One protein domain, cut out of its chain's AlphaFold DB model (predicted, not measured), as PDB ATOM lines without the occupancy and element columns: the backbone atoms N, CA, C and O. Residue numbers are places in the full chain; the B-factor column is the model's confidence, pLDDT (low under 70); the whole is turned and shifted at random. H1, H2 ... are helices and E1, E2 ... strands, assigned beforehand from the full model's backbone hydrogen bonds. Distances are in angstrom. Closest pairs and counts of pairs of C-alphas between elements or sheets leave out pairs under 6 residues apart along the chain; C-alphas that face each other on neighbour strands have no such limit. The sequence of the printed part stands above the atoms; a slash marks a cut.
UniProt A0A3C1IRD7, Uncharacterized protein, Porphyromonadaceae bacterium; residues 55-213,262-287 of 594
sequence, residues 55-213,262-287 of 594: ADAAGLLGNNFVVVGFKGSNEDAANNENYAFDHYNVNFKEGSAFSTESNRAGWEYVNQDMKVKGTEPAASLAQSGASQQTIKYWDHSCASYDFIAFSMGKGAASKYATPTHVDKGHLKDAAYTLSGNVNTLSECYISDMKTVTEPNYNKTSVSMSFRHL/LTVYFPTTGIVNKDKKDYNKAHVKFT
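AT A GLANCE: This is residues 55 to 213 and 262 to 287 of the 594 residues of an uncharacterized protein of Porphyromonadaceae bacterium (UniProt A0A3C1IRD7). With little regular structure, long loops surround a strongly twisted branched sheet whose E1 and E3 run through the middle; a small sheet, E4 E8 E9, lies to one side. The printed part has 185 residues, 63 in named elements, mostly strand, in the order H1 E1 E2 E3 E4 H2 E5 E6 E7 E8 E9; neighbour strands are antiparallel. It is compact, radius of gyration of the C-alphas 15.8 A, spanning 44 by 44 by 32 A.

HOW THE PARTS SIT: Start at H1, residues 55 to 60, on the branched sheet at a height of 5.6 A, over none of its strands; its O i to N i+4 pairs are within hydrogen-bond range. E1, residues 64 to 72, has its hairpin partner E2, residues 82 to 92, on one side, N 67 and O 88 at 2.9 A, and E3, residues 144 to 151, on the other, N 68 and O 148 at 2.9 A. H2, residues 182 to 185, is too short for such helix pairs; its one O i to N i+3 pair is out of range. E1 lies on one side of E3, and on the other side of E3 find E5, residues 189 to 191, and E6, residues 194 to 197; E7, residues 210 to 212, is E5's other neighbour. E8, residues 262 to 265, is the inner strand between E4, residues 176 to 181, N 178 and O 262 at 2.9 A, and E9, residues 283 to 287.

IN THESE COORDINATES: Find C-alpha 55 at (-36.134, 51.685, -12.723). E1 runs 26.5 A; E2, 26.3 A, bends by 52 degrees at residue 87. E9 ends at C-alpha 287, (-43.760, 22.267, -26.194).

THE WHOLE: Residues 214 to 261 are cut out, leaving 8.3 A between C-alphas 213 and 262. Long links join E2 to E3, E3 to E4, E6 to E7 and E8 to E9. Confidence is under 70 at 11 residues, among them 94 to 100.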
ATOM      1  N   ALA A  55     -34.738  51.512 -12.312       74.19
ATOM      2  CA  ALA A  55     -36.134  51.685 -12.723       74.19
ATOM      3  C   ALA A  55     -36.416  51.197 -14.160       74.19
ATOM      4  O   ALA A  55     -37.491  50.656 -14.416       74.19
ATOM      5  N   ASP A  56     -35.445  51.294 -15.075       72.56
ATOM      6  CA  ASP A  56     -35.589  50.786 -16.447       72.56
ATOM      7  C   ASP A  56     -35.703  49.255 -16.467       72.56
ATOM      8  O   ASP A  56     -36.552  48.688 -17.164       72.56
ATOM      9  N   ALA A  57     -34.887  48.575 -15.652       71.19
ATOM     10  CA  ALA A  57     -34.974  47.129 -15.461       71.19
ATOM     11  C   ALA A  57     -36.318  46.726 -14.827       71.19
ATOM     12  O   ALA A  57     -36.968  45.793 -15.301       71.19
ATOM     13  N   ALA A  58     -36.784  47.461 -13.812       78.94
ATOM     14  CA  ALA A  58     -38.093  47.231 -13.201       78.94
ATOM     15  C   ALA A  58     -39.251  47.403 -14.199       78.94
ATOM     16  O   ALA A  58     -40.140  46.549 -14.270       78.94
ATOM     17  N   GLY A  59     -39.203  48.449 -15.030       82.88
ATOM     18  CA  GLY A  59     -40.209  48.724 -16.051       82.88
ATOM     19  C   GLY A  59     -40.339  47.598 -17.079       82.88
ATOM     20  O   GLY A  59     -41.452  47.277 -17.499       82.88
ATOM     21  N   LEU A  60     -39.231  46.950 -17.459       81.62
ATOM     22  CA  LEU A  60     -39.225  45.776 -18.346       81.62
ATOM     23  C   LEU A  60     -39.916  44.561 -17.710       81.62
ATOM     24  O   LEU A  60     -40.699  43.889 -18.378       81.62
ATOM     25  N   LEU A  61     -39.715  44.346 -16.408       86.19
ATOM     26  CA  LEU A  61     -40.407  43.326 -15.608       86.19
ATOM     27  C   LEU A  61     -41.865  43.716 -15.268       86.19
ATOM     28  O   LEU A  61     -42.504  43.083 -14.432       86.19
ATOM     29  N   GLY A  62     -42.416  44.783 -15.861       89.12
ATOM     30  CA  GLY A  62     -43.756  45.282 -15.532       89.12
ATOM     31  C   GLY A  62     -43.924  45.612 -14.044       89.12
ATOM     32  O   GLY A  62     -44.993  45.355 -13.474       89.12
ATOM     33  N   ASN A  63     -42.849  46.120 -13.429       89.88
ATOM     34  CA  ASN A  63     -42.695  46.477 -12.017       89.88
ATOM     35  C   ASN A  63     -42.982  45.336 -11.021       89.88
ATOM     36  O   ASN A  63     -43.316  45.604  -9.869       89.88
ATOM     37  N   ASN A  64     -42.870  44.070 -11.442       92.62
ATOM     38  CA  ASN A  64     -43.199  42.905 -10.619       92.62
ATOM     39  C   ASN A  64     -42.364  41.674 -11.012       92.62
ATOM     40  O   ASN A  64     -42.209  41.368 -12.193       92.62
ATOM     41  N   PHE A  65     -41.900  40.914 -10.026       93.12
ATOM     42  CA  PHE A  65     -41.480  39.524 -10.220       93.12
ATOM     43  C   PHE A  65     -41.977  38.656  -9.064       93.12
ATOM     44  O   PHE A  65     -42.235  39.149  -7.969       93.12
ATOM     45  N   VAL A  66     -42.107  37.356  -9.301       95.94
ATOM     46  CA  VAL A  66     -42.383  36.357  -8.267       95.94
ATOM     47  C   VAL A  66     -41.061  35.724  -7.863       95.94
ATOM     48  O   VAL A  66     -40.278  35.338  -8.732       95.94
ATOM     49  N   VAL A  67     -40.815  35.604  -6.557       95.62
ATOM     50  CA  VAL A  67     -39.656  34.895  -6.007       95.62
ATOM     51  C   VAL A  67     -40.079  33.665  -5.214       95.62
ATOM     52  O   VAL A  67     -40.978  33.707  -4.368       95.62
ATOM     53  N   VAL A  68     -39.380  32.567  -5.471       96.75
ATOM     54  CA  VAL A  68     -39.383  31.360  -4.650       96.75
ATOM     55  C   VAL A  68     -37.989  31.222  -4.065       96.75
ATOM     56  O   VAL A  68     -36.996  31.287  -4.783       96.75
ATOM     57  N   GLY A  69     -37.910  31.092  -2.750       96.06
ATOM     58  CA  GLY A  69     -36.661  31.004  -2.014       96.06
ATOM     59  C   GLY A  69     -36.703  29.797  -1.101       96.06
ATOM     60  O   GLY A  69     -37.666  29.629  -0.354       96.06
ATOM     61  N   PHE A  70     -35.652  28.996  -1.121       96.38
ATOM     62  CA  PHE A  70     -35.456  27.859  -0.233       96.38
ATOM     63  C   PHE A  70     -34.281  28.128   0.707       96.38
ATOM     64  O   PHE A  70     -33.404  28.925   0.380       96.38
ATOM     65  N   LYS A  71     -34.252  27.462   1.864       95.38
ATOM     66  CA  LYS A  71     -33.129  27.523   2.813       95.38
ATOM     67  C   LYS A  71     -32.760  26.142   3.341       95.38
ATOM     68  O   LYS A  71     -33.628  25.275   3.475       95.38
ATOM     69  N   GLY A  72     -31.488  25.958   3.674       95.25
ATOM     70  CA  GLY A  72     -30.988  24.725   4.270       95.25
ATOM     71  C   GLY A  72     -29.465  24.645   4.255       95.25
ATOM     72  O   GLY A  72     -28.772  25.665   4.262       95.25
ATOM     73  N   SER A  73     -28.959  23.415   4.249       95.06
ATOM     74  CA  SER A  73     -27.523  23.115   4.278       95.06
ATOM     75  C   SER A  73     -27.137  22.021   3.275       95.06
ATOM     76  O   SER A  73     -26.201  21.264   3.518       95.06
ATOM     77  N   ASN A  74     -27.864  21.921   2.158       93.50
ATOM     78  CA  ASN A  74     -27.524  20.995   1.077       93.50
ATOM     79  C   ASN A  74     -26.319  21.530   0.286       93.50
ATOM     80  O   ASN A  74     -26.316  22.685  -0.139       93.50
ATOM     81  N   GLU A  75     -25.309  20.686   0.057       92.75
ATOM     82  CA  GLU A  75     -24.129  21.052  -0.743       92.75
ATOM     83  C   GLU A  75     -24.185  20.483  -2.173       92.75
ATOM     84  O   GLU A  75     -23.834  21.186  -3.122       92.75
ATOM     85  N   ASP A  76     -24.669  19.247  -2.343       92.88
ATOM     86  CA  ASP A  76     -24.682  18.520  -3.628       92.88
ATOM     87  C   ASP A  76     -25.807  18.931  -4.596       92.88
ATOM     88  O   ASP A  76     -25.726  18.672  -5.798       92.88
ATOM     89  N   ALA A  77     -26.860  19.563  -4.079       93.69
ATOM     90  CA  ALA A  77     -28.038  20.007  -4.821       93.69
ATOM     91  C   ALA A  77     -28.596  21.300  -4.209       93.69
ATOM     92  O   ALA A  77     -28.204  21.684  -3.107       93.69
ATOM     93  N   ALA A  78     -29.525  21.962  -4.906       93.31
ATOM     94  CA  ALA A  78     -30.271  23.081  -4.336       93.31
ATOM     95  C   ALA A  78     -30.968  22.693  -3.020       93.31
ATOM     96  O   ALA A  78     -31.461  21.573  -2.843       93.31
ATOM     97  N   ASN A  79     -31.087  23.661  -2.118       93.25
ATOM     98  CA  ASN A  79     -32.056  23.595  -1.042       93.25
ATOM     99  C   ASN A  79     -33.457  23.594  -1.671       93.25
ATOM    100  O   ASN A  79     -33.769  24.447  -2.497       93.25
ATOM    101  N   ASN A  80     -34.297  22.627  -1.310       89.50
ATOM    102  CA  ASN A  80     -35.640  22.480  -1.886       89.50
ATOM    103  C   ASN A  80     -36.690  21.952  -0.888       89.50
ATOM    104  O   ASN A  80     -37.869  21.847  -1.219       89.50
ATOM    105  N   GLU A  81     -36.307  21.644   0.353       89.81
ATOM    106  CA  GLU A  81     -37.249  21.156   1.365       89.81
ATOM    107  C   GLU A  81     -38.033  22.300   2.019       89.81
ATOM    108  O   GLU A  81     -39.269  22.284   2.029       89.81
ATOM    109  N   ASN A  82     -37.326  23.317   2.521       93.38
ATOM    110  CA  ASN A  82     -37.884  24.375   3.361       93.38
ATOM    111  C   ASN A  82     -37.976  25.706   2.607       93.38
ATOM    112  O   ASN A  82     -36.958  26.254   2.183       93.38
ATOM    113  N   TYR A  83     -39.185  26.258   2.492       94.50
ATOM    114  CA  TYR A  83     -39.392  27.591   1.926       94.50
ATOM    115  C   TYR A  83     -38.897  28.688   2.883       94.50
ATOM    116  O   TYR A  83     -39.302  28.764   4.043       94.50
ATOM    117  N   ALA A  84     -38.069  29.587   2.358       94.31
ATOM    118  CA  ALA A  84     -37.842  30.927   2.889       94.31
ATOM    119  C   ALA A  84     -38.849  31.936   2.303       94.31
ATOM    120  O   ALA A  84     -39.390  32.771   3.030       94.31
ATOM    121  N   PHE A  85     -39.126  31.818   1.001       95.50
ATOM    122  CA  PHE A  85     -40.129  32.584   0.261       95.50
ATOM    123  C   PHE A  85     -40.953  31.609  -0.573       95.50
ATOM    124  O   PHE A  85     -40.400  30.858  -1.374       95.50
ATOM    125  N   ASP A  86     -42.268  31.627  -0.400       95.38
ATOM    126  CA  ASP A  86     -43.180  30.751  -1.127       95.38
ATOM    127  C   ASP A  86     -44.020  31.591  -2.091       95.38
ATOM    128  O   ASP A  86     -45.077  32.104  -1.729       95.38
ATOM    129  N   HIS A  87     -43.484  31.783  -3.298       96.25
ATOM    130  CA  HIS A  87     -44.114  32.523  -4.397       96.25
ATOM    131  C   HIS A  87     -44.516  33.962  -4.038       96.25
ATOM    132  O   HIS A  87     -45.629  34.407  -4.316       96.25
ATOM    133  N   TYR A  88     -43.598  34.705  -3.418       96.12
ATOM    134  CA  TYR A  88     -43.839  36.093  -3.026       96.12
ATOM    135  C   TYR A  88     -43.730  37.025  -4.239       96.12
ATOM    136  O   TYR A  88     -42.718  37.021  -4.938       96.12
ATOM    137  N   ASN A  89     -44.739  37.869  -4.460       94.88
ATOM    138  CA  ASN A  89     -44.655  39.008  -5.367       94.88
ATOM    139  C   ASN A  89     -43.714  40.074  -4.795       94.88
ATOM    140  O   ASN A  89     -43.952  40.606  -3.710       94.88
ATOM    141  N   VAL A  90     -42.688  40.438  -5.551       91.38
ATOM    142  CA  VAL A  90     -41.809  41.569  -5.271       91.38
ATOM    143  C   VAL A  90     -42.157  42.669  -6.269       91.38
ATOM    144  O   VAL A  90     -42.039  42.480  -7.480       91.38
ATOM    145  N   ASN A  91     -42.637  43.804  -5.768       90.00
ATOM    146  CA  ASN A  91     -43.145  44.908  -6.579       90.00
ATOM    147  C   ASN A  91     -42.219  46.120  -6.482       90.00
ATOM    148  O   ASN A  91     -41.782  46.485  -5.390       90.00
ATOM    149  N   PHE A  92     -41.952  46.764  -7.616       86.44
ATOM    150  CA  PHE A  92     -41.151  47.981  -7.669       86.44
ATOM    151  C   PHE A  92     -42.011  49.227  -7.437       86.44
ATOM    152  O   PHE A  92     -43.090  49.373  -8.019       86.44
ATOM    153  N   LYS A  93     -41.503  50.148  -6.618       78.25
ATOM    154  CA  LYS A  93     -42.022  51.502  -6.427       78.25
ATOM    155  C   LYS A  93     -40.868  52.494  -6.493       78.25
ATOM    156  O   LYS A  93     -39.864  52.340  -5.804       78.25
ATOM    157  N   GLU A  94     -41.039  53.518  -7.313       68.25
ATOM    158  CA  GLU A  94     -40.058  54.582  -7.486       68.25
ATOM    159  C   GLU A  94     -40.144  55.604  -6.335       68.25
ATOM    160  O   GLU A  94     -41.238  55.975  -5.904       68.25
ATOM    161  N   GLY A  95     -38.989  56.058  -5.840       56.69
ATOM    162  CA  GLY A  95     -38.874  57.106  -4.820       56.69
ATOM    163  C   GLY A  95     -38.136  56.681  -3.546       56.69
ATOM    164  O   GLY A  95     -38.439  55.663  -2.927       56.69
ATOM    165  N   SER A  96     -37.197  57.520  -3.099       48.12
ATOM    166  CA  SER A  96     -36.387  57.318  -1.883       48.12
ATOM    167  C   SER A  96     -37.179  57.390  -0.569       48.12
ATOM    168  O   SER A  96     -36.680  56.967   0.468       48.12
ATOM    169  N   ALA A  97     -38.427  57.865  -0.601       48.03
ATOM    170  CA  ALA A  97     -39.316  57.951   0.561       48.03
ATOM    171  C   ALA A  97     -39.869  56.590   1.049       48.03
ATOM    172  O   ALA A  97     -40.606  56.551   2.031       48.03
ATOM    173  N   PHE A  98     -39.543  55.482   0.369       52.72
ATOM    174  CA  PHE A  98     -40.078  54.142   0.650       52.72
ATOM    175  C   PHE A  98     -39.035  53.143   1.172       52.72
ATOM    176  O   PHE A  98     -39.236  51.935   1.039       52.72
ATOM    177  N   SER A  99     -37.933  53.611   1.769       57.84
ATOM    178  CA  SER A  99     -36.971  52.718   2.422       57.84
ATOM    179  C   SER A  99     -37.585  52.082   3.677       57.84
ATOM    180  O   SER A  99     -37.745  52.746   4.703       57.84
ATOM    181  N   THR A 100     -37.925  50.799   3.595       66.12
ATOM    182  CA  THR A 100     -38.370  49.970   4.724       66.12
ATOM    183  C   THR A 100     -37.241  49.016   5.127       66.12
ATOM    184  O   THR A 100     -36.177  48.985   4.508       66.12
ATOM    185  N   GLU A 101     -37.435  48.206   6.170       71.75
ATOM    186  CA  GLU A 101     -36.437  47.187   6.514       71.75
ATOM    187  C   GLU A 101     -36.285  46.125   5.398       71.75
ATOM    188  O   GLU A 101     -35.176  45.628   5.175       71.75
ATOM    189  N   SER A 102     -37.371  45.839   4.667       66.62
ATOM    190  CA  SER A 102     -37.472  44.878   3.556       66.62
ATOM    191  C   SER A 102     -37.256  45.466   2.155       66.62
ATOM    192  O   SER A 102     -37.098  44.693   1.207       66.62
ATOM    193  N   ASN A 103     -37.242  46.795   2.019       70.81
ATOM    194  CA  ASN A 103     -37.029  47.512   0.765       70.81
ATOM    195  C   ASN A 103     -35.947  48.587   0.921       70.81
ATOM    196  O   ASN A 103     -36.187  49.649   1.495       70.81
ATOM    197  N   ARG A 104     -34.774  48.351   0.324       66.19
ATOM    198  CA  ARG A 104     -33.666  49.325   0.261       66.19
ATOM    199  C   ARG A 104     -33.390  49.892  -1.131       66.19
ATOM    200  O   ARG A 104     -32.465  50.682  -1.275       66.19
ATOM    201  N   ALA A 105     -34.143  49.480  -2.150       64.12
ATOM    202  CA  ALA A 105     -33.840  49.795  -3.551       64.12
ATOM    203  C   ALA A 105     -35.087  49.744  -4.462       64.12
ATOM    204  O   ALA A 105     -35.053  49.202  -5.566       64.12
ATOM    205  N   GLY A 106     -36.216  50.253  -3.964       75.06
ATOM    206  CA  GLY A 106     -37.507  50.320  -4.658       75.06
ATOM    207  C   GLY A 106     -38.316  49.015  -4.701       75.06
ATOM    208  O   GLY A 106     -39.520  49.071  -4.937       75.06
ATOM    209  N   TRP A 107     -37.708  47.856  -4.448       82.50
ATOM    210  CA  TRP A 107     -38.370  46.548  -4.460       82.50
ATOM    211  C   TRP A 107     -38.918  46.160  -3.082       82.50
ATOM    212  O   TRP A 107     -38.156  45.934  -2.146       82.50
ATOM    213  N   GLU A 108     -40.240  46.026  -2.969       87.69
ATOM    214  CA  GLU A 108     -40.936  45.633  -1.738       87.69
ATOM    215  C   GLU A 108     -41.710  44.321  -1.928       87.69
ATOM    216  O   GLU A 108     -42.399  44.124  -2.932       87.69
ATOM    217  N   TYR A 109     -41.633  43.439  -0.930       90.38
ATOM    218  CA  TYR A 109     -42.374  42.175  -0.880       90.38
ATOM    219  C   TYR A 109     -43.265  42.051   0.359       90.38
ATOM    220  O   TYR A 109     -44.130  41.180   0.396       90.38
ATOM    221  N   VAL A 110     -43.109  42.891   1.379       90.06
ATOM    222  CA  VAL A 110     -43.956  42.834   2.574       90.06
ATOM    223  C   VAL A 110     -45.334  43.419   2.260       90.06
ATOM    224  O   VAL A 110     -45.451  44.426   1.559       90.06
ATOM    225  N   ASN A 111     -46.391  42.772   2.758       89.69
ATOM    226  CA  ASN A 111     -47.793  43.166   2.571       89.69
ATOM    227  C   ASN A 111     -48.246  43.316   1.099       89.69
ATOM    228  O   ASN A 111     -49.183  44.065   0.820       89.69
ATOM    229  N   GLN A 112     -47.612  42.612   0.154       92.00
ATOM    230  CA  GLN A 112     -48.119  42.509  -1.221       92.00
ATOM    231  C   GLN A 112     -49.231  41.447  -1.320       92.00
ATOM    232  O   GLN A 112     -49.322  40.553  -0.474       92.00
ATOM    233  N   ASP A 113     -50.075  41.544  -2.353       92.12
ATOM    234  CA  ASP A 113     -51.054  40.498  -2.685       92.12
ATOM    235  C   ASP A 113     -50.310  39.210  -3.091       92.12
ATOM    236  O   ASP A 113     -49.356  39.257  -3.868       92.12
ATOM    237  N   MET A 114     -50.756  38.064  -2.575       92.31
ATOM    238  CA  MET A 114     -50.226  36.736  -2.905       92.31
ATOM    239  C   MET A 114     -50.636  36.258  -4.310       92.31
ATOM    240  O   MET A 114     -50.126  35.237  -4.775       92.31
ATOM    241  N   LYS A 115     -51.596  36.925  -4.971       94.62
ATOM    242  CA  LYS A 115     -52.059  36.561  -6.318       94.62
ATOM    243  C   LYS A 115     -51.010  36.872  -7.373       94.62
ATOM    244  O   LYS A 115     -50.491  37.984  -7.444       94.62
ATOM    245  N   VAL A 116     -50.734  35.904  -8.238       94.38
ATOM    246  CA  VAL A 116     -49.719  36.030  -9.289       94.38
ATOM    247  C   VAL A 116     -50.371  36.408 -10.620       94.38
ATOM    248  O   VAL A 116     -51.399  35.840 -11.003       94.38
ATOM    249  N   LYS A 117     -49.768  37.362 -11.348       94.50
ATOM    250  CA  LYS A 117     -50.204  37.751 -12.702       94.50
ATOM    251  C   LYS A 117     -50.300  36.512 -13.610       94.50
ATOM    252  O   LYS A 117     -49.397  35.683 -13.613       94.50
ATOM    253  N   GLY A 118     -51.374  36.410 -14.392       93.44
ATOM    254  CA  GLY A 118     -51.564  35.342 -15.385       93.44
ATOM    255  C   GLY A 118     -52.183  34.038 -14.876       93.44
ATOM    256  O   GLY A 118     -52.499  33.164 -15.682       93.44
ATOM    257  N   THR A 119     -52.415  33.912 -13.568       93.62
ATOM    258  CA  THR A 119     -53.332  32.893 -13.035       93.62
ATOM    259  C   THR A 119     -54.777  33.303 -13.329       93.62
ATOM    260  O   THR A 119     -55.150  34.449 -13.079       93.62
ATOM    261  N   GLU A 120     -55.591  32.390 -13.865       87.31
ATOM    262  CA  GLU A 120     -57.015  32.635 -14.132       87.31
ATOM    263  C   GLU A 120     -57.874  31.474 -13.594       87.31
ATOM    264  O   GLU A 120     -57.732  30.346 -14.074       87.31
ATOM    265  N   PRO A 121     -58.763  31.709 -12.604       90.38
ATOM    266  CA  PRO A 121     -58.950  32.970 -11.878       90.38
ATOM    267  C   PRO A 121     -57.710  33.358 -11.052       90.38
ATOM    268  O   PRO A 121     -56.927  32.498 -10.649       90.38
ATOM    269  N   ALA A 122     -57.562  34.655 -10.766       91.19
ATOM    270  CA  ALA A 122     -56.414  35.201 -10.040       91.19
ATOM    271  C   ALA A 122     -56.202  34.537  -8.661       91.19
ATOM    272  O   ALA A 122     -57.005  34.708  -7.737       91.19
ATOM    273  N   ALA A 123     -55.087  33.818  -8.519       94.25
ATOM    274  CA  ALA A 123     -54.781  32.927  -7.405       94.25
ATOM    275  C   ALA A 123     -53.313  33.032  -6.957       94.25
ATOM    276  O   ALA A 123     -52.447  33.539  -7.672       94.25
ATOM    277  N   SER A 124     -53.035  32.541  -5.746       95.25
ATOM    278  CA  SER A 124     -51.665  32.352  -5.267       95.25
ATOM    279  C   SER A 124     -51.081  31.035  -5.773       95.25
ATOM    280  O   SER A 124     -51.808  30.058  -5.944       95.25
ATOM    281  N   LEU A 125     -49.762  31.005  -5.965       96.44
ATOM    282  CA  LEU A 125     -49.006  29.787  -6.270       96.44
ATOM    283  C   LEU A 125     -48.432  29.103  -5.012       96.44
ATOM    284  O   LEU A 125     -47.869  28.012  -5.120       96.44
ATOM    285  N   ALA A 126     -48.576  29.723  -3.835       94.88
ATOM    286  CA  ALA A 126     -47.985  29.259  -2.584       94.88
ATOM    287  C   ALA A 126     -48.432  27.836  -2.195       94.88
ATOM    288  O   ALA A 126     -49.623  27.521  -2.187       94.88
ATOM    289  N   GLN A 127     -47.467  26.985  -1.840       94.06
ATOM    290  CA  GLN A 127     -47.669  25.576  -1.478       94.06
ATOM    291  C   GLN A 127     -47.622  25.319   0.041       94.06
ATOM    292  O   GLN A 127     -48.125  24.304   0.514       94.06
ATOM    293  N   SER A 128     -47.051  26.229   0.833       86.94
ATOM    294  CA  SER A 128     -46.932  26.132   2.293       86.94
ATOM    295  C   SER A 128     -48.188  26.600   3.042       86.94
ATOM    296  O   SER A 128     -48.153  26.730   4.266       86.94
ATOM    297  N   GLY A 129     -49.264  26.948   2.328       83.94
ATOM    298  CA  GLY A 129     -50.457  27.584   2.897       83.94
ATOM    299  C   GLY A 129     -50.270  29.061   3.276       83.94
ATOM    300  O   GLY A 129     -51.072  29.597   4.040       83.94
ATOM    301  N   ALA A 130     -49.223  29.730   2.778       85.88
ATOM    302  CA  ALA A 130     -48.989  31.148   3.046       85.88
ATOM    303  C   ALA A 130     -50.107  32.028   2.453       85.88
ATOM    304  O   ALA A 130     -50.333  32.042   1.245       85.88
ATOM    305  N   SER A 131     -50.788  32.794   3.308       87.31
ATOM    306  CA  SER A 131     -51.874  33.713   2.928       87.31
ATOM    307  C   SER A 131     -51.463  35.191   2.894       87.31
ATOM    308  O   SER A 131     -52.233  36.029   2.430       87.31
ATOM    309  N   GLN A 132     -50.259  35.521   3.373       90.81
ATOM    310  CA  GLN A 132     -49.724  36.881   3.429       90.81
ATOM    311  C   GLN A 132     -48.202  36.881   3.251       90.81
ATOM    312  O   GLN A 132     -47.501  35.972   3.713       90.81
ATOM    313  N   GLN A 133     -47.685  37.947   2.638       92.81
ATOM    314  CA  GLN A 133     -46.252  38.180   2.516       92.81
ATOM    315  C   GLN A 133     -45.699  38.943   3.722       92.81
ATOM    316  O   GLN A 133     -45.980  40.129   3.903       92.81
ATOM    317  N   THR A 134     -44.903  38.261   4.546       90.75
ATOM    318  CA  THR A 134     -44.275  38.819   5.754       90.75
ATOM    319  C   THR A 134     -42.773  39.017   5.577       90.75
ATOM    320  O   THR A 134     -42.144  38.321   4.779       90.75
ATOM    321  N   ILE A 135     -42.192  39.948   6.340       89.94
ATOM    322  CA  ILE A 135     -40.745  40.202   6.349       89.94
ATOM    323  C   ILE A 135     -39.961  38.918   6.662       89.94
ATOM    324  O   ILE A 135     -40.378  38.115   7.503       89.94
ATOM    325  N   LYS A 136     -38.848  38.696   5.954       91.56
ATOM    326  CA  LYS A 136     -37.973  37.528   6.132       91.56
ATOM    327  C   LYS A 136     -36.600  37.973   6.603       91.56
ATOM    328  O   LYS A 136     -36.083  38.971   6.116       91.56
ATOM    329  N   TYR A 137     -35.996  37.189   7.487       89.25
ATOM    330  CA  TYR A 137     -34.644  37.396   7.999       89.25
ATOM    331  C   TYR A 137     -33.740  36.232   7.586       89.25
ATOM    332  O   TYR A 137     -34.222  35.131   7.289       89.25
ATOM    333  N   TRP A 138     -32.432  36.482   7.559       89.69
ATOM    334  CA  TRP A 138     -31.435  35.439   7.352       89.69
ATOM    335  C   TRP A 138     -31.351  34.518   8.573       89.69
ATOM    336  O   TRP A 138     -31.240  34.967   9.712       89.69
ATOM    337  N   ASP A 139     -31.412  33.216   8.320       90.94
ATOM    338  CA  ASP A 139     -31.302  32.161   9.315       90.94
ATOM    339  C   ASP A 139     -29.880  31.602   9.278       90.94
ATOM    340  O   ASP A 139     -29.554  30.756   8.445       90.94
ATOM    341  N   HIS A 140     -29.033  32.083  10.187       89.75
ATOM    342  CA  HIS A 140     -27.632  31.666  10.306       89.75
ATOM    343  C   HIS A 140     -27.450  30.195  10.748       89.75
ATOM    344  O   HIS A 140     -26.319  29.725  10.827       89.75
ATOM    345  N   SER A 141     -28.529  29.438  11.011       90.44
ATOM    346  CA  SER A 141     -28.451  27.972  11.155       90.44
ATOM    347  C   SER A 141     -28.452  27.223   9.813       90.44
ATOM    348  O   SER A 141     -28.045  26.063   9.754       90.44
ATOM    349  N   CYS A 142     -28.874  27.882   8.728       93.81
ATOM    350  CA  CYS A 142     -28.814  27.364   7.362       93.81
ATOM    351  C   CYS A 142     -27.496  27.791   6.699       93.81
ATOM    352  O   CYS A 142     -27.167  28.980   6.693       93.81
ATOM    353  N   ALA A 143     -26.772  26.858   6.075       94.06
ATOM    354  CA  ALA A 143     -25.531  27.177   5.365       94.06
ATOM    355  C   ALA A 143     -25.762  27.991   4.076       94.06
ATOM    356  O   ALA A 143     -24.866  28.720   3.634       94.06
ATOM    357  N   SER A 144     -26.943  27.871   3.456       94.81
ATOM    358  CA  SER A 144     -27.295  28.631   2.254       94.81
ATOM    359  C   SER A 144     -28.800  28.814   2.024       94.81
ATOM    360  O   SER A 144     -29.650  28.140   2.614       94.81
ATOM    361  N   TYR A 145     -29.111  29.761   1.138       95.81
ATOM    362  CA  TYR A 145     -30.423  29.983   0.539       95.81
ATOM    363  C   TYR A 145     -30.305  29.928  -0.984       95.81
ATOM    364  O   TYR A 145     -29.345  30.465  -1.538       95.81
ATOM    365  N   ASP A 146     -31.318  29.378  -1.651       95.94
ATOM    366  CA  ASP A 146     -31.428  29.334  -3.111       95.94
ATOM    367  C   ASP A 146     -32.693  30.051  -3.574       95.94
ATOM    368  O   ASP A 146     -33.801  29.697  -3.168       95.94
ATOM    369  N   PHE A 147     -32.533  31.056  -4.436       95.44
ATOM    370  CA  PHE A 147     -33.628  31.870  -4.960       95.44
ATOM    371  C   PHE A 147     -33.838  31.628  -6.459       95.44
ATOM    372  O   PHE A 147     -32.896  31.700  -7.248       95.44
ATOM    373  N   ILE A 148     -35.087  31.405  -6.854       94.62
ATOM    374  CA  ILE A 148     -35.569  31.331  -8.237       94.62
ATOM    375  C   ILE A 148     -36.567  32.476  -8.428       94.62
ATOM    376  O   ILE A 148     -37.417  32.695  -7.563       94.62
ATOM    377  N   ALA A 149     -36.503  33.194  -9.550       92.81
ATOM    378  CA  ALA A 149     -37.484  34.224  -9.867       92.81
ATOM    379  C   ALA A 149     -37.942  34.199 -11.330       92.81
ATOM    380  O   ALA A 149     -37.205  33.817 -12.242       92.81
ATOM    381  N   PHE A 150     -39.169  34.669 -11.549       94.00
ATOM    382  CA  PHE A 150     -39.745  34.894 -12.872       94.00
ATOM    383  C   PHE A 150     -40.661  36.122 -12.868       94.00
ATOM    384  O   PHE A 150     -41.170  36.537 -11.828       94.00
ATOM    385  N   SER A 151     -40.890  36.711 -14.037       93.50
ATOM    386  CA  SER A 151     -41.819  37.826 -14.226       93.50
ATOM    387  C   SER A 151     -42.660  37.607 -15.476       93.50
ATOM    388  O   SER A 151     -42.164  37.111 -16.485       93.50
ATOM    389  N   MET A 152     -43.931  38.010 -15.417       93.75
ATOM    390  CA  MET A 152     -44.824  38.051 -16.584       93.75
ATOM    391  C   MET A 152     -44.643  39.331 -17.424       93.75
ATOM    392  O   MET A 152     -45.396  39.560 -18.372       93.75
ATOM    393  N   GLY A 153     -43.692  40.192 -17.040       90.19
ATOM    394  CA  GLY A 153     -43.407  41.465 -17.689       90.19
ATOM    395  C   GLY A 153     -44.593  42.423 -17.688       90.19
ATOM    396  O   GLY A 153     -45.404  42.473 -16.752       90.19
ATOM    397  N   LYS A 154     -44.687  43.202 -18.769       90.12
ATOM    398  CA  LYS A 154     -45.777  44.163 -19.000       90.12
ATOM    399  C   LYS A 154     -47.076  43.479 -19.435       90.12
ATOM    400  O   LYS A 154     -48.148  44.037 -19.212       90.12
ATOM    401  N   GLY A 155     -46.979  42.272 -19.995       88.62
ATOM    402  CA  GLY A 155     -48.094  41.553 -20.602       88.62
ATOM    403  C   GLY A 155     -48.508  42.137 -21.958       88.62
ATOM    404  O   GLY A 155     -48.366  43.328 -22.232       88.62
ATOM    405  N   ALA A 156     -49.065  41.290 -22.820       90.75
ATOM    406  CA  ALA A 156     -49.534  41.684 -24.141       90.75
ATOM    407  C   ALA A 156     -50.994  42.146 -24.060       90.75
ATOM    408  O   ALA A 156     -51.897  41.335 -23.850       90.75
ATOM    409  N   ALA A 157     -51.231  43.455 -24.214       89.62
ATOM    410  CA  ALA A 157     -52.557  44.074 -24.078       89.62
ATOM    411  C   ALA A 157     -53.280  43.662 -22.773       89.62
ATOM    412  O   ALA A 157     -54.431  43.222 -22.787       89.62
ATOM    413  N   SER A 158     -52.562  43.764 -21.648       85.44
ATOM    414  CA  SER A 158     -53.004  43.363 -20.299       85.44
ATOM    415  C   SER A 158     -53.308  41.868 -20.109       85.44
ATOM    416  O   SER A 158     -53.862  41.491 -19.077       85.44
ATOM    417  N   LYS A 159     -52.926  41.005 -21.061       93.06
ATOM    418  CA  LYS A 159     -52.926  39.542 -20.910       93.06
ATOM    419  C   LYS A 159     -51.517  39.038 -20.615       93.06
ATOM    420  O   LYS A 159     -50.538  39.577 -21.125       93.06
ATOM    421  N   TYR A 160     -51.420  37.971 -19.836       96.06
ATOM    422  CA  TYR A 160     -50.154  37.387 -19.392       96.06
ATOM    423  C   TYR A 160     -50.066  35.914 -19.804       96.06
ATOM    424  O   TYR A 160     -51.059  35.327 -20.235       96.06
ATOM    425  N   ALA A 161     -48.876  35.321 -19.706       96.69
ATOM    426  CA  ALA A 161     -48.747  33.867 -19.710       96.69
ATOM    427  C   ALA A 161     -49.228  33.308 -18.361       96.69
ATOM    428  O   ALA A 161     -49.226  34.025 -17.363       96.69
ATOM    429  N   THR A 162     -49.629  32.042 -18.319       97.06
ATOM    430  CA  THR A 162     -50.093  31.379 -17.096       97.06
ATOM    431  C   THR A 162     -48.953  30.584 -16.460       97.06
ATOM    432  O   THR A 162     -48.477  29.637 -17.091       97.06
ATOM    433  N   PRO A 163     -48.503  30.941 -15.242       97.62
ATOM    434  CA  PRO A 163     -47.477  30.198 -14.520       97.62
ATOM    435  C   PRO A 163     -48.045  29.017 -13.721       97.62
ATOM    436  O   PRO A 163     -49.150  29.092 -13.180       97.62
ATOM    437  N   THR A 164     -47.244  27.964 -13.551       97.75
ATOM    438  CA  THR A 164     -47.406  27.004 -12.447       97.75
ATOM    439  C   THR A 164     -46.630  27.456 -11.212       97.75
ATOM    440  O   THR A 164     -45.773  28.336 -11.279       97.75
ATOM    441  N   HIS A 165     -46.888  26.805 -10.077       96.56
ATOM    442  CA  HIS A 165     -45.965  26.857  -8.946       96.56
ATOM    443  C   HIS A 165     -44.626  26.185  -9.307       96.56
ATOM    444  O   HIS A 165     -44.548  25.405 -10.261       96.56
ATOM    445  N   VAL A 166     -43.589  26.489  -8.527       97.25
ATOM    446  CA  VAL A 166     -42.288  25.823  -8.565       97.25
ATOM    447  C   VAL A 166     -42.383  24.481  -7.847       97.25
ATOM    448  O   VAL A 166     -42.491  24.426  -6.620       97.25
ATOM    449  N   ASP A 167     -42.318  23.396  -8.612       96.25
ATOM    450  CA  ASP A 167     -42.178  22.044  -8.094       96.25
ATOM    451  C   ASP A 167     -40.742  21.833  -7.598       96.25
ATOM    452  O   ASP A 167     -39.797  21.550  -8.340       96.25
ATOM    453  N   LYS A 168     -40.596  21.964  -6.281       92.88
ATOM    454  CA  LYS A 168     -39.337  21.781  -5.559       92.88
ATOM    455  C   LYS A 168     -38.764  20.354  -5.665       92.88
ATOM    456  O   LYS A 168     -37.569  20.166  -5.444       92.88
ATOM    457  N   GLY A 169     -39.577  19.351  -6.014       93.62
ATOM    458  CA  GLY A 169     -39.132  17.978  -6.273       93.62
ATOM    459  C   GLY A 169     -38.531  17.781  -7.670       93.62
ATOM    460  O   GLY A 169     -37.653  16.936  -7.839       93.62
ATOM    461  N   HIS A 170     -38.940  18.602  -8.641       95.62
ATOM    462  CA  HIS A 170     -38.579  18.480 -10.059       95.62
ATOM    463  C   HIS A 170     -37.733  19.656 -10.574       95.62
ATOM    464  O   HIS A 170     -37.730  19.968 -11.765       95.62
ATOM    465  N   LEU A 171     -36.952  20.303  -9.697       96.25
ATOM    466  CA  LEU A 171     -36.103  21.442 -10.077       96.25
ATOM    467  C   LEU A 171     -35.166  21.140 -11.259       96.25
ATOM    468  O   LEU A 171     -34.881  22.038 -12.044       96.25
ATOM    469  N   LYS A 172     -34.701  19.893 -11.402       94.88
ATOM    470  CA  LYS A 172     -33.721  19.466 -12.418       94.88
ATOM    471  C   LYS A 172     -34.292  19.261 -13.826       94.88
ATOM    472  O   LYS A 172     -33.517  19.230 -14.777       94.88
ATOM    473  N   ASP A 173     -35.604  19.068 -13.956       93.94
ATOM    474  CA  ASP A 173     -36.259  18.565 -15.172       93.94
ATOM    475  C   ASP A 173     -37.575  19.278 -15.527       93.94
ATOM    476  O   ASP A 173     -37.873  19.439 -16.712       93.94
ATOM    477  N   ALA A 174     -38.333  19.756 -14.539       96.62
ATOM    478  CA  ALA A 174     -39.554  20.537 -14.739       96.62
ATOM    479  C   ALA A 174     -39.869  21.424 -13.517       96.62
ATOM    480  O   ALA A 174     -40.901  21.257 -12.871       96.62
ATOM    481  N   ALA A 175     -38.984  22.375 -13.199       97.50
ATOM    482  CA  ALA A 175     -39.109  23.226 -12.015       97.50
ATOM    483  C   ALA A 175     -40.422  24.018 -12.006       97.50
ATOM    484  O   ALA A 175     -41.072  24.100 -10.976       97.50
ATOM    485  N   TYR A 176     -40.810  24.613 -13.133       98.06
ATOM    486  CA  TYR A 176     -42.121  25.240 -13.338       98.06
ATOM    487  C   TYR A 176     -42.397  25.388 -14.834       98.06
ATOM    488  O   TYR A 176     -41.496  25.221 -15.664       98.06
ATOM    489  N   THR A 177     -43.634  25.721 -15.196       97.56
ATOM    490  CA  THR A 177     -43.993  26.032 -16.579       97.56
ATOM    491  C   THR A 177     -44.715  27.366 -16.712       97.56
ATOM    492  O   THR A 177     -45.337  27.855 -15.769       97.56
ATOM    493  N   LEU A 178     -44.610  27.956 -17.904       97.31
ATOM    494  CA  LEU A 178     -45.347  29.139 -18.332       97.31
ATOM    495  C   LEU A 178     -46.047  28.823 -19.660       97.31
ATOM    496  O   LEU A 178     -45.383  28.487 -20.646       97.31
ATOM    497  N   SER A 179     -47.372  28.937 -19.704       96.06
ATOM    498  CA  SER A 179     -48.185  28.625 -20.890       96.06
ATOM    499  C   SER A 179     -48.790  29.881 -21.512       96.06
ATOM    500  O   SER A 179     -49.205  30.800 -20.808       96.06
ATOM    501  N   GLY A 180     -48.859  29.943 -22.840       95.38
ATOM    502  CA  GLY A 180     -49.412  31.100 -23.541       95.38
ATOM    503  C   GLY A 180     -49.185  31.071 -25.049       95.38
ATOM    504  O   GLY A 180     -48.828  30.044 -25.627       95.38
ATOM    505  N   ASN A 181     -49.381  32.222 -25.690       95.00
ATOM    506  CA  ASN A 181     -49.032  32.431 -27.095       95.00
ATOM    507  C   ASN A 181     -47.773  33.297 -27.222       95.00
ATOM    508  O   ASN A 181     -47.269  33.812 -26.225       95.00
ATOM    509  N   VAL A 182     -47.271  33.460 -28.447       93.81
ATOM    510  CA  VAL A 182     -46.034  34.196 -28.722       93.81
ATOM    511  C   VAL A 182     -46.052  35.585 -28.102       93.81
ATOM    512  O   VAL A 182     -45.059  35.949 -27.498       93.81
ATOM    513  N   ASN A 183     -47.182  36.298 -28.138       93.38
ATOM    514  CA  ASN A 183     -47.282  37.653 -27.600       93.38
ATOM    515  C   ASN A 183     -47.155  37.680 -26.069       93.38
ATOM    516  O   ASN A 183     -46.467  38.542 -25.536       93.38
ATOM    517  N   THR A 184     -47.801  36.756 -25.345       95.38
ATOM    518  CA  THR A 184     -47.743  36.746 -23.872       95.38
ATOM    519  C   THR A 184     -46.452  36.130 -23.336       95.38
ATOM    520  O   THR A 184     -45.871  36.648 -22.383       95.38
ATOM    521  N   LEU A 185     -45.953  35.063 -23.964       95.00
ATOM    522  CA  LEU A 185     -44.677  34.438 -23.603       95.00
ATOM    523  C   LEU A 185     -43.477  35.329 -23.975       95.00
ATOM    524  O   LEU A 185     -42.462  35.293 -23.283       95.00
ATOM    525  N   SER A 186     -43.602  36.187 -24.998       90.69
ATOM    526  CA  SER A 186     -42.604  37.211 -25.339       90.69
ATOM    527  C   SER A 186     -42.652  38.477 -24.483       90.69
ATOM    528  O   SER A 186     -42.070  39.477 -24.877       90.69
ATOM    529  N   GLU A 187     -43.356  38.456 -23.357       91.56
ATOM    530  CA  GLU A 187     -43.221  39.462 -22.296       91.56
ATOM    531  C   GLU A 187     -42.602  38.850 -21.029       91.56
ATOM    532  O   GLU A 187     -42.319  39.558 -20.067       91.56
ATOM    533  N   CYS A 188     -42.394  37.531 -21.000       92.06
ATOM    534  CA  CYS A 188     -41.986  36.822 -19.796       92.06
ATOM    535  C   CYS A 188     -40.459  36.769 -19.633       92.06
ATOM    536  O   CYS A 188     -39.700  36.601 -20.594       92.06
ATOM    537  N   TYR A 189     -40.021  36.846 -18.378       89.44
ATOM    538  CA  TYR A 189     -38.620  36.818 -17.971       89.44
ATOM    539  C   TYR A 189     -38.384  35.744 -16.913       89.44
ATOM    540  O   TYR A 189     -39.231  35.519 -16.047       89.44
ATOM    541  N   ILE A 190     -37.200  35.137 -16.939       87.19
ATOM    542  CA  ILE A 190     -36.749  34.151 -15.948       87.19
ATOM    543  C   ILE A 190     -35.358  34.505 -15.436       87.19
ATOM    544  O   ILE A 190     -34.572  35.126 -16.156       87.19
ATOM    545  N   SER A 191     -35.055  34.099 -14.206       85.50
ATOM    546  CA  SER A 191     -33.711  34.187 -13.645       85.50
ATOM    547  C   SER A 191     -32.981  32.846 -13.679       85.50
ATOM    548  O   SER A 191     -33.595  31.781 -13.607       85.50
ATOM    549  N   ASP A 192     -31.652  32.908 -13.689       85.69
ATOM    550  CA  ASP A 192     -30.843  31.817 -13.139       85.69
ATOM    551  C   ASP A 192     -31.079  31.714 -11.616       85.69
ATOM    552  O   ASP A 192     -31.569  32.659 -10.984       85.69
ATOM    553  N   MET A 193     -30.742  30.575 -11.009       90.69
ATOM    554  CA  MET A 193     -30.876  30.386  -9.564       90.69
ATOM    555  C   MET A 193     -29.768  31.149  -8.823       90.69
ATOM    556  O   MET A 193     -28.575  31.011  -9.107       90.69
ATOM    557  N   LYS A 194     -30.141  31.948  -7.826       90.31
ATOM    558  CA  LYS A 194     -29.192  32.691  -6.997       90.31
ATOM    559  C   LYS A 194     -28.990  31.979  -5.665       90.31
ATOM    560  O   LYS A 194     -29.840  32.079  -4.788       90.31
ATOM    561  N   THR A 195     -27.842  31.328  -5.492       92.94
ATOM    562  CA  THR A 195     -27.401  30.865  -4.170       92.94
ATOM    563  C   THR A 195     -26.773  32.024  -3.393       92.94
ATOM    564  O   THR A 195     -25.987  32.807  -3.943       92.94
ATOM    565  N   VAL A 196     -27.096  32.126  -2.105       91.19
ATOM    566  CA  VAL A 196     -26.412  32.977  -1.124       91.19
ATOM    567  C   VAL A 196     -25.977  32.091   0.039       91.19
ATOM    568  O   VAL A 196     -26.803  31.416   0.644       91.19
ATOM    569  N   THR A 197     -24.681  32.075   0.335       92.81
ATOM    570  CA  THR A 197     -24.105  31.324   1.461       92.81
ATOM    571  C   THR A 197     -24.060  32.169   2.730       92.81
ATOM    572  O   THR A 197     -23.963  33.395   2.640       92.81
ATOM    573  N   GLU A 198     -24.076  31.522   3.898       92.44
ATOM    574  CA  GLU A 198     -24.073  32.174   5.220       92.44
ATOM    575  C   GLU A 198     -23.029  33.297   5.373       92.44
ATOM    576  O   GLU A 198     -23.424  34.402   5.756       92.44
ATOM    577  N   PRO A 199     -21.763  33.140   4.924       89.69
ATOM    578  CA  PRO A 199     -20.767  34.208   5.027       89.69
ATOM    579  C   PRO A 199     -21.085  35.462   4.203       89.69
ATOM    580  O   PRO A 199     -20.326  36.430   4.259       89.69
ATOM    581  N   ASN A 200     -22.147  35.452   3.393       86.06
ATOM    582  CA  ASN A 200     -22.620  36.565   2.574       86.06
ATOM    583  C   ASN A 200     -24.010  37.083   2.979       86.06
ATOM    584  O   ASN A 200     -24.493  38.040   2.369       86.06
ATOM    585  N   TYR A 201     -24.635  36.515   4.018       87.31
ATOM    586  CA  TYR A 201     -25.833  37.097   4.626       87.31
ATOM    587  C   TYR A 201     -25.532  38.522   5.114       87.31
ATOM    588  O   TYR A 201     -24.399  38.851   5.469       87.31
ATOM    589  N   ASN A 202     -26.545  39.388   5.097       74.00
ATOM    590  CA  ASN A 202     -26.481  40.795   5.528       74.00
ATOM    591  C   ASN A 202     -25.503  41.720   4.751       74.00
ATOM    592  O   ASN A 202     -25.586  42.934   4.916       74.00
ATOM    593  N   LYS A 203     -24.611  41.206   3.885       72.50
ATOM    594  CA  LYS A 203     -23.597  42.019   3.176       72.50
ATOM    595  C   LYS A 203     -24.149  42.827   2.003       72.50
ATOM    596  O   LYS A 203     -23.731  43.959   1.792       72.50
ATOM    597  N   THR A 204     -25.051  42.238   1.223       68.25
ATOM    598  CA  THR A 204     -25.649  42.849   0.024       68.25
ATOM    599  C   THR A 204     -27.070  42.336  -0.176       68.25
ATOM    600  O   THR A 204     -27.367  41.193   0.176       68.25
ATOM    601  N   SER A 205     -27.928  43.131  -0.817       74.38
ATOM    602  CA  SER A 205     -29.230  42.660  -1.302       74.38
ATOM    603  C   SER A 205     -29.082  41.485  -2.279       74.38
ATOM    604  O   SER A 205     -28.091  41.373  -3.007       74.38
ATOM    605  N   VAL A 206     -30.088  40.612  -2.328       80.12
ATOM    606  CA  VAL A 206     -30.160  39.493  -3.272       80.12
ATOM    607  C   VAL A 206     -30.366  40.049  -4.681       80.12
ATOM    608  O   VAL A 206     -31.437  40.548  -5.028       80.12
ATOM    609  N   SER A 207     -29.306  39.977  -5.483       75.94
ATOM    610  CA  SER A 207     -29.279  40.437  -6.871       75.94
ATOM    611  C   SER A 207     -29.717  39.308  -7.805       75.94
ATOM    612  O   SER A 207     -29.009  38.304  -7.929       75.94
ATOM    613  N   MET A 208     -30.868  39.476  -8.458       75.06
ATOM    614  CA  MET A 208     -31.405  38.537  -9.450       75.06
ATOM    615  C   MET A 208     -31.086  39.038 -10.862       75.06
ATOM    616  O   MET A 208     -31.275  40.214 -11.153       75.06
ATOM    617  N   SER A 209     -30.621  38.162 -11.753       74.12
ATOM    618  CA  SER A 209     -30.385  38.493 -13.166       74.12
ATOM    619  C   SER A 209     -31.469  37.855 -14.024       74.12
ATOM    620  O   SER A 209     -31.624  36.636 -13.989       74.12
ATOM    621  N   PHE A 210     -32.215  38.668 -14.772       77.75
ATOM    622  CA  PHE A 210     -33.336  38.217 -15.598       77.75
ATOM    623  C   PHE A 210     -32.978  38.245 -17.083       77.75
ATOM    624  O   PHE A 210     -32.405  39.217 -17.575       77.75
ATOM    625  N   ARG A 211     -33.407  37.216 -17.816       74.38
ATOM    626  CA  ARG A 211     -33.366  37.181 -19.282       74.38
ATOM    627  C   ARG A 211     -34.743  36.909 -19.874       74.38
ATOM    628  O   ARG A 211     -35.634  36.391 -19.202       74.38
ATOM    629  N   HIS A 212     -34.885  37.263 -21.142       79.06
ATOM    630  CA  HIS A 212     -36.120  37.121 -21.895       79.06
ATOM    631  C   HIS A 212     -36.378  35.664 -22.305       79.06
ATOM    632  O   HIS A 212     -35.449  34.946 -22.684       79.06
ATOM    633  N   LEU A 213     -37.633  35.212 -22.266       78.75
ATOM    634  CA  LEU A 213     -37.970  33.834 -22.634       78.75
ATOM    635  C   LEU A 213     -38.089  33.599 -24.139       78.75
ATOM    636  O   LEU A 213     -37.592  32.592 -24.639       78.75
ATOM    637  N   LEU A 262     -43.649  26.733 -22.074       94.44
ATOM    638  CA  LEU A 262     -42.233  26.771 -21.726       94.44
ATOM    639  C   LEU A 262     -42.040  26.108 -20.363       94.44
ATOM    640  O   LEU A 262     -42.562  26.599 -19.367       94.44
ATOM    641  N   THR A 263     -41.287  25.014 -20.318       95.50
ATOM    642  CA  THR A 263     -40.834  24.370 -19.080       95.50
ATOM    643  C   THR A 263     -39.454  24.900 -18.719       95.50
ATOM    644  O   THR A 263     -38.554  24.871 -19.559       95.50
ATOM    645  N   VAL A 264     -39.281  25.361 -17.481       94.62
ATOM    646  CA  VAL A 264     -38.009  25.860 -16.939       94.62
ATOM    647  C   VAL A 264     -37.428  24.825 -15.978       94.62
ATOM    648  O   VAL A 264     -38.172  24.222 -15.207       94.62
ATOM    649  N   TYR A 265     -36.114  24.604 -16.015       95.38
ATOM    650  CA  TYR A 265     -35.426  23.630 -15.160       95.38
ATOM    651  C   TYR A 265     -33.959  24.010 -14.885       95.38
ATOM    652  O   TYR A 265     -33.390  24.855 -15.567       95.38
ATOM    653  N   PHE A 266     -33.355  23.398 -13.868       94.75
ATOM    654  CA  PHE A 266     -32.026  23.695 -13.324       94.75
ATOM    655  C   PHE A 266     -31.234  22.382 -13.160       94.75
ATOM    656  O   PHE A 266     -31.209  21.805 -12.069       94.75
ATOM    657  N   PRO A 267     -30.621  21.854 -14.233       93.19
ATOM    658  CA  PRO A 267     -30.043  20.509 -14.239       93.19
ATOM    659  C   PRO A 267     -28.798  20.378 -13.345       93.19
ATOM    660  O   PRO A 267     -28.544  19.297 -12.814       93.19
ATOM    661  N   THR A 268     -28.059  21.473 -13.128       94.62
ATOM    662  CA  THR A 268     -26.873  21.528 -12.260       94.62
ATOM    663  C   THR A 268     -27.087  22.545 -11.136       94.62
ATOM    664  O   THR A 268     -27.044  23.748 -11.373       94.62
ATOM    665  N   THR A 269     -27.278  22.085  -9.898       94.69
ATOM    666  CA  THR A 269     -27.443  22.935  -8.695       94.69
ATOM    667  C   THR A 269     -26.530  22.466  -7.556       94.69
ATOM    668  O   THR A 269     -25.804  21.492  -7.731       94.69
ATOM    669  N   GLY A 270     -26.533  23.143  -6.404       94.56
ATOM    670  CA  GLY A 270     -25.694  22.789  -5.249       94.56
ATOM    671  C   GLY A 270     -24.281  23.377  -5.312       94.56
ATOM    672  O   GLY A 270     -23.643  23.417  -6.365       94.56
ATOM    673  N   ILE A 271     -23.786  23.871  -4.177       93.00
ATOM    674  CA  ILE A 271     -22.546  24.659  -4.067       93.00
ATOM    675  C   ILE A 271     -21.298  23.877  -4.507       93.00
ATOM    676  O   ILE A 271     -20.365  24.488  -5.033       93.00
ATOM    677  N   VAL A 272     -21.279  22.541  -4.391       94.94
ATOM    678  CA  VAL A 272     -20.167  21.712  -4.911       94.94
ATOM    679  C   VAL A 272     -19.962  21.879  -6.419       94.94
ATOM    680  O   VAL A 272     -18.867  21.660  -6.935       94.94
ATOM    681  N   ASN A 273     -21.007  22.293  -7.139       93.88
ATOM    682  CA  ASN A 273     -20.992  22.466  -8.583       93.88
ATOM    683  C   ASN A 273     -20.590  23.880  -9.028       93.88
ATOM    684  O   ASN A 273     -20.525  24.100 -10.234       93.88
ATOM    685  N   LYS A 274     -20.279  24.808  -8.108       89.62
ATOM    686  CA  LYS A 274     -20.047  26.244  -8.382       89.62
ATOM    687  C   LYS A 274     -19.071  26.566  -9.525       89.62
ATOM    688  O   LYS A 274     -19.224  27.590 -10.181       89.62
ATOM    689  N   ASP A 275     -18.079  25.702  -9.751       90.56
ATOM    690  CA  ASP A 275     -17.021  25.894 -10.751       90.56
ATOM    691  C   ASP A 275     -17.413  25.332 -12.140       90.56
ATOM    692  O   ASP A 275     -16.680  25.483 -13.120       90.56
ATOM    693  N   LYS A 276     -18.588  24.691 -12.263       84.25
ATOM    694  CA  LYS A 276     -19.165  24.257 -13.545       84.25
ATOM    695  C   LYS A 276     -19.848  25.437 -14.238       84.25
ATOM    696  O   LYS A 276     -20.668  26.122 -13.641       84.25
ATOM    697  N   LYS A 277     -19.619  25.594 -15.550       81.44
ATOM    698  CA  LYS A 277     -20.276  26.622 -16.394       81.44
ATOM    699  C   LYS A 277     -21.813  26.606 -16.307       81.44
ATOM    700  O   LYS A 277     -22.448  27.643 -16.475       81.44
ATOM    701  N   ASP A 278     -22.383  25.430 -16.062       83.44
ATOM    702  CA  ASP A 278     -23.824  25.174 -15.983       83.44
ATOM    703  C   ASP A 278     -24.434  25.400 -14.584       83.44
ATOM    704  O   ASP A 278     -25.643  25.282 -14.403       83.44
ATOM    705  N   TYR A 279     -23.615  25.723 -13.578       88.75
ATOM    706  CA  TYR A 279     -24.077  25.901 -12.203       88.75
ATOM    707  C   TYR A 279     -25.213  26.920 -12.102       88.75
ATOM    708  O   TYR A 279     -25.076  28.079 -12.512       88.75
ATOM    709  N   ASN A 280     -26.328  26.466 -11.528       90.44
ATOM    710  CA  ASN A 280     -27.550  27.223 -11.296       90.44
ATOM    711  C   ASN A 280     -28.173  27.856 -12.551       90.44
ATOM    712  O   ASN A 280     -29.074  28.696 -12.440       90.44
ATOM    713  N   LYS A 281     -27.732  27.467 -13.752       86.06
ATOM    714  CA  LYS A 281     -28.307  27.975 -14.992       86.06
ATOM    715  C   LYS A 281     -29.728  27.464 -15.143       86.06
ATOM    716  O   LYS A 281     -29.986  26.269 -15.021       86.06
ATOM    717  N   ALA A 282     -30.650  28.388 -15.400       87.31
ATOM    718  CA  ALA A 282     -31.966  28.007 -15.874       87.31
ATOM    719  C   ALA A 282     -31.826  27.508 -17.315       87.31
ATOM    720  O   ALA A 282     -31.142  28.129 -18.128       87.31
ATOM    721  N   HIS A 283     -32.524  26.437 -17.648       87.75
ATOM    722  CA  HIS A 283     -32.712  25.920 -18.997       87.75
ATOM    723  C   HIS A 283     -34.189  25.993 -19.349       87.75
ATOM    724  O   HIS A 283     -35.043  26.043 -18.461       87.75
ATOM    725  N   VAL A 284     -34.491  26.013 -20.645       88.00
ATOM    726  CA  VAL A 284     -35.865  26.078 -21.138       88.00
ATOM    727  C   VAL A 284     -36.119  24.986 -22.162       88.00
ATOM    728  O   VAL A 284     -35.258  24.650 -22.967       88.00
ATOM    729  N   LYS A 285     -37.339  24.458 -22.159       89.19
ATOM    730  CA  LYS A 285     -37.842  23.582 -23.213       89.19
ATOM    731  C   LYS A 285     -39.226  24.043 -23.627       89.19
ATOM    732  O   LYS A 285     -40.098  24.214 -22.778       89.19
ATOM    733  N   PHE A 286     -39.441  24.216 -24.926       92.12
ATOM    734  CA  PHE A 286     -40.758  24.535 -25.464       92.12
ATOM    735  C   PHE A 286     -41.511  23.272 -25.895       92.12
ATOM    736  O   PHE A 286     -40.931  22.355 -26.476       92.12
ATOM    737  N   THR A 287     -42.817  23.245 -25.639       93.81
ATOM    738  CA  THR A 287     -43.760  22.267 -26.194       93.81
ATOM    739  C   THR A 287     -44.916  23.024 -26.834       93.81
ATOM    740  O   THR A 287     -45.600  23.780 -26.148       93.81
TER     741      THR A 287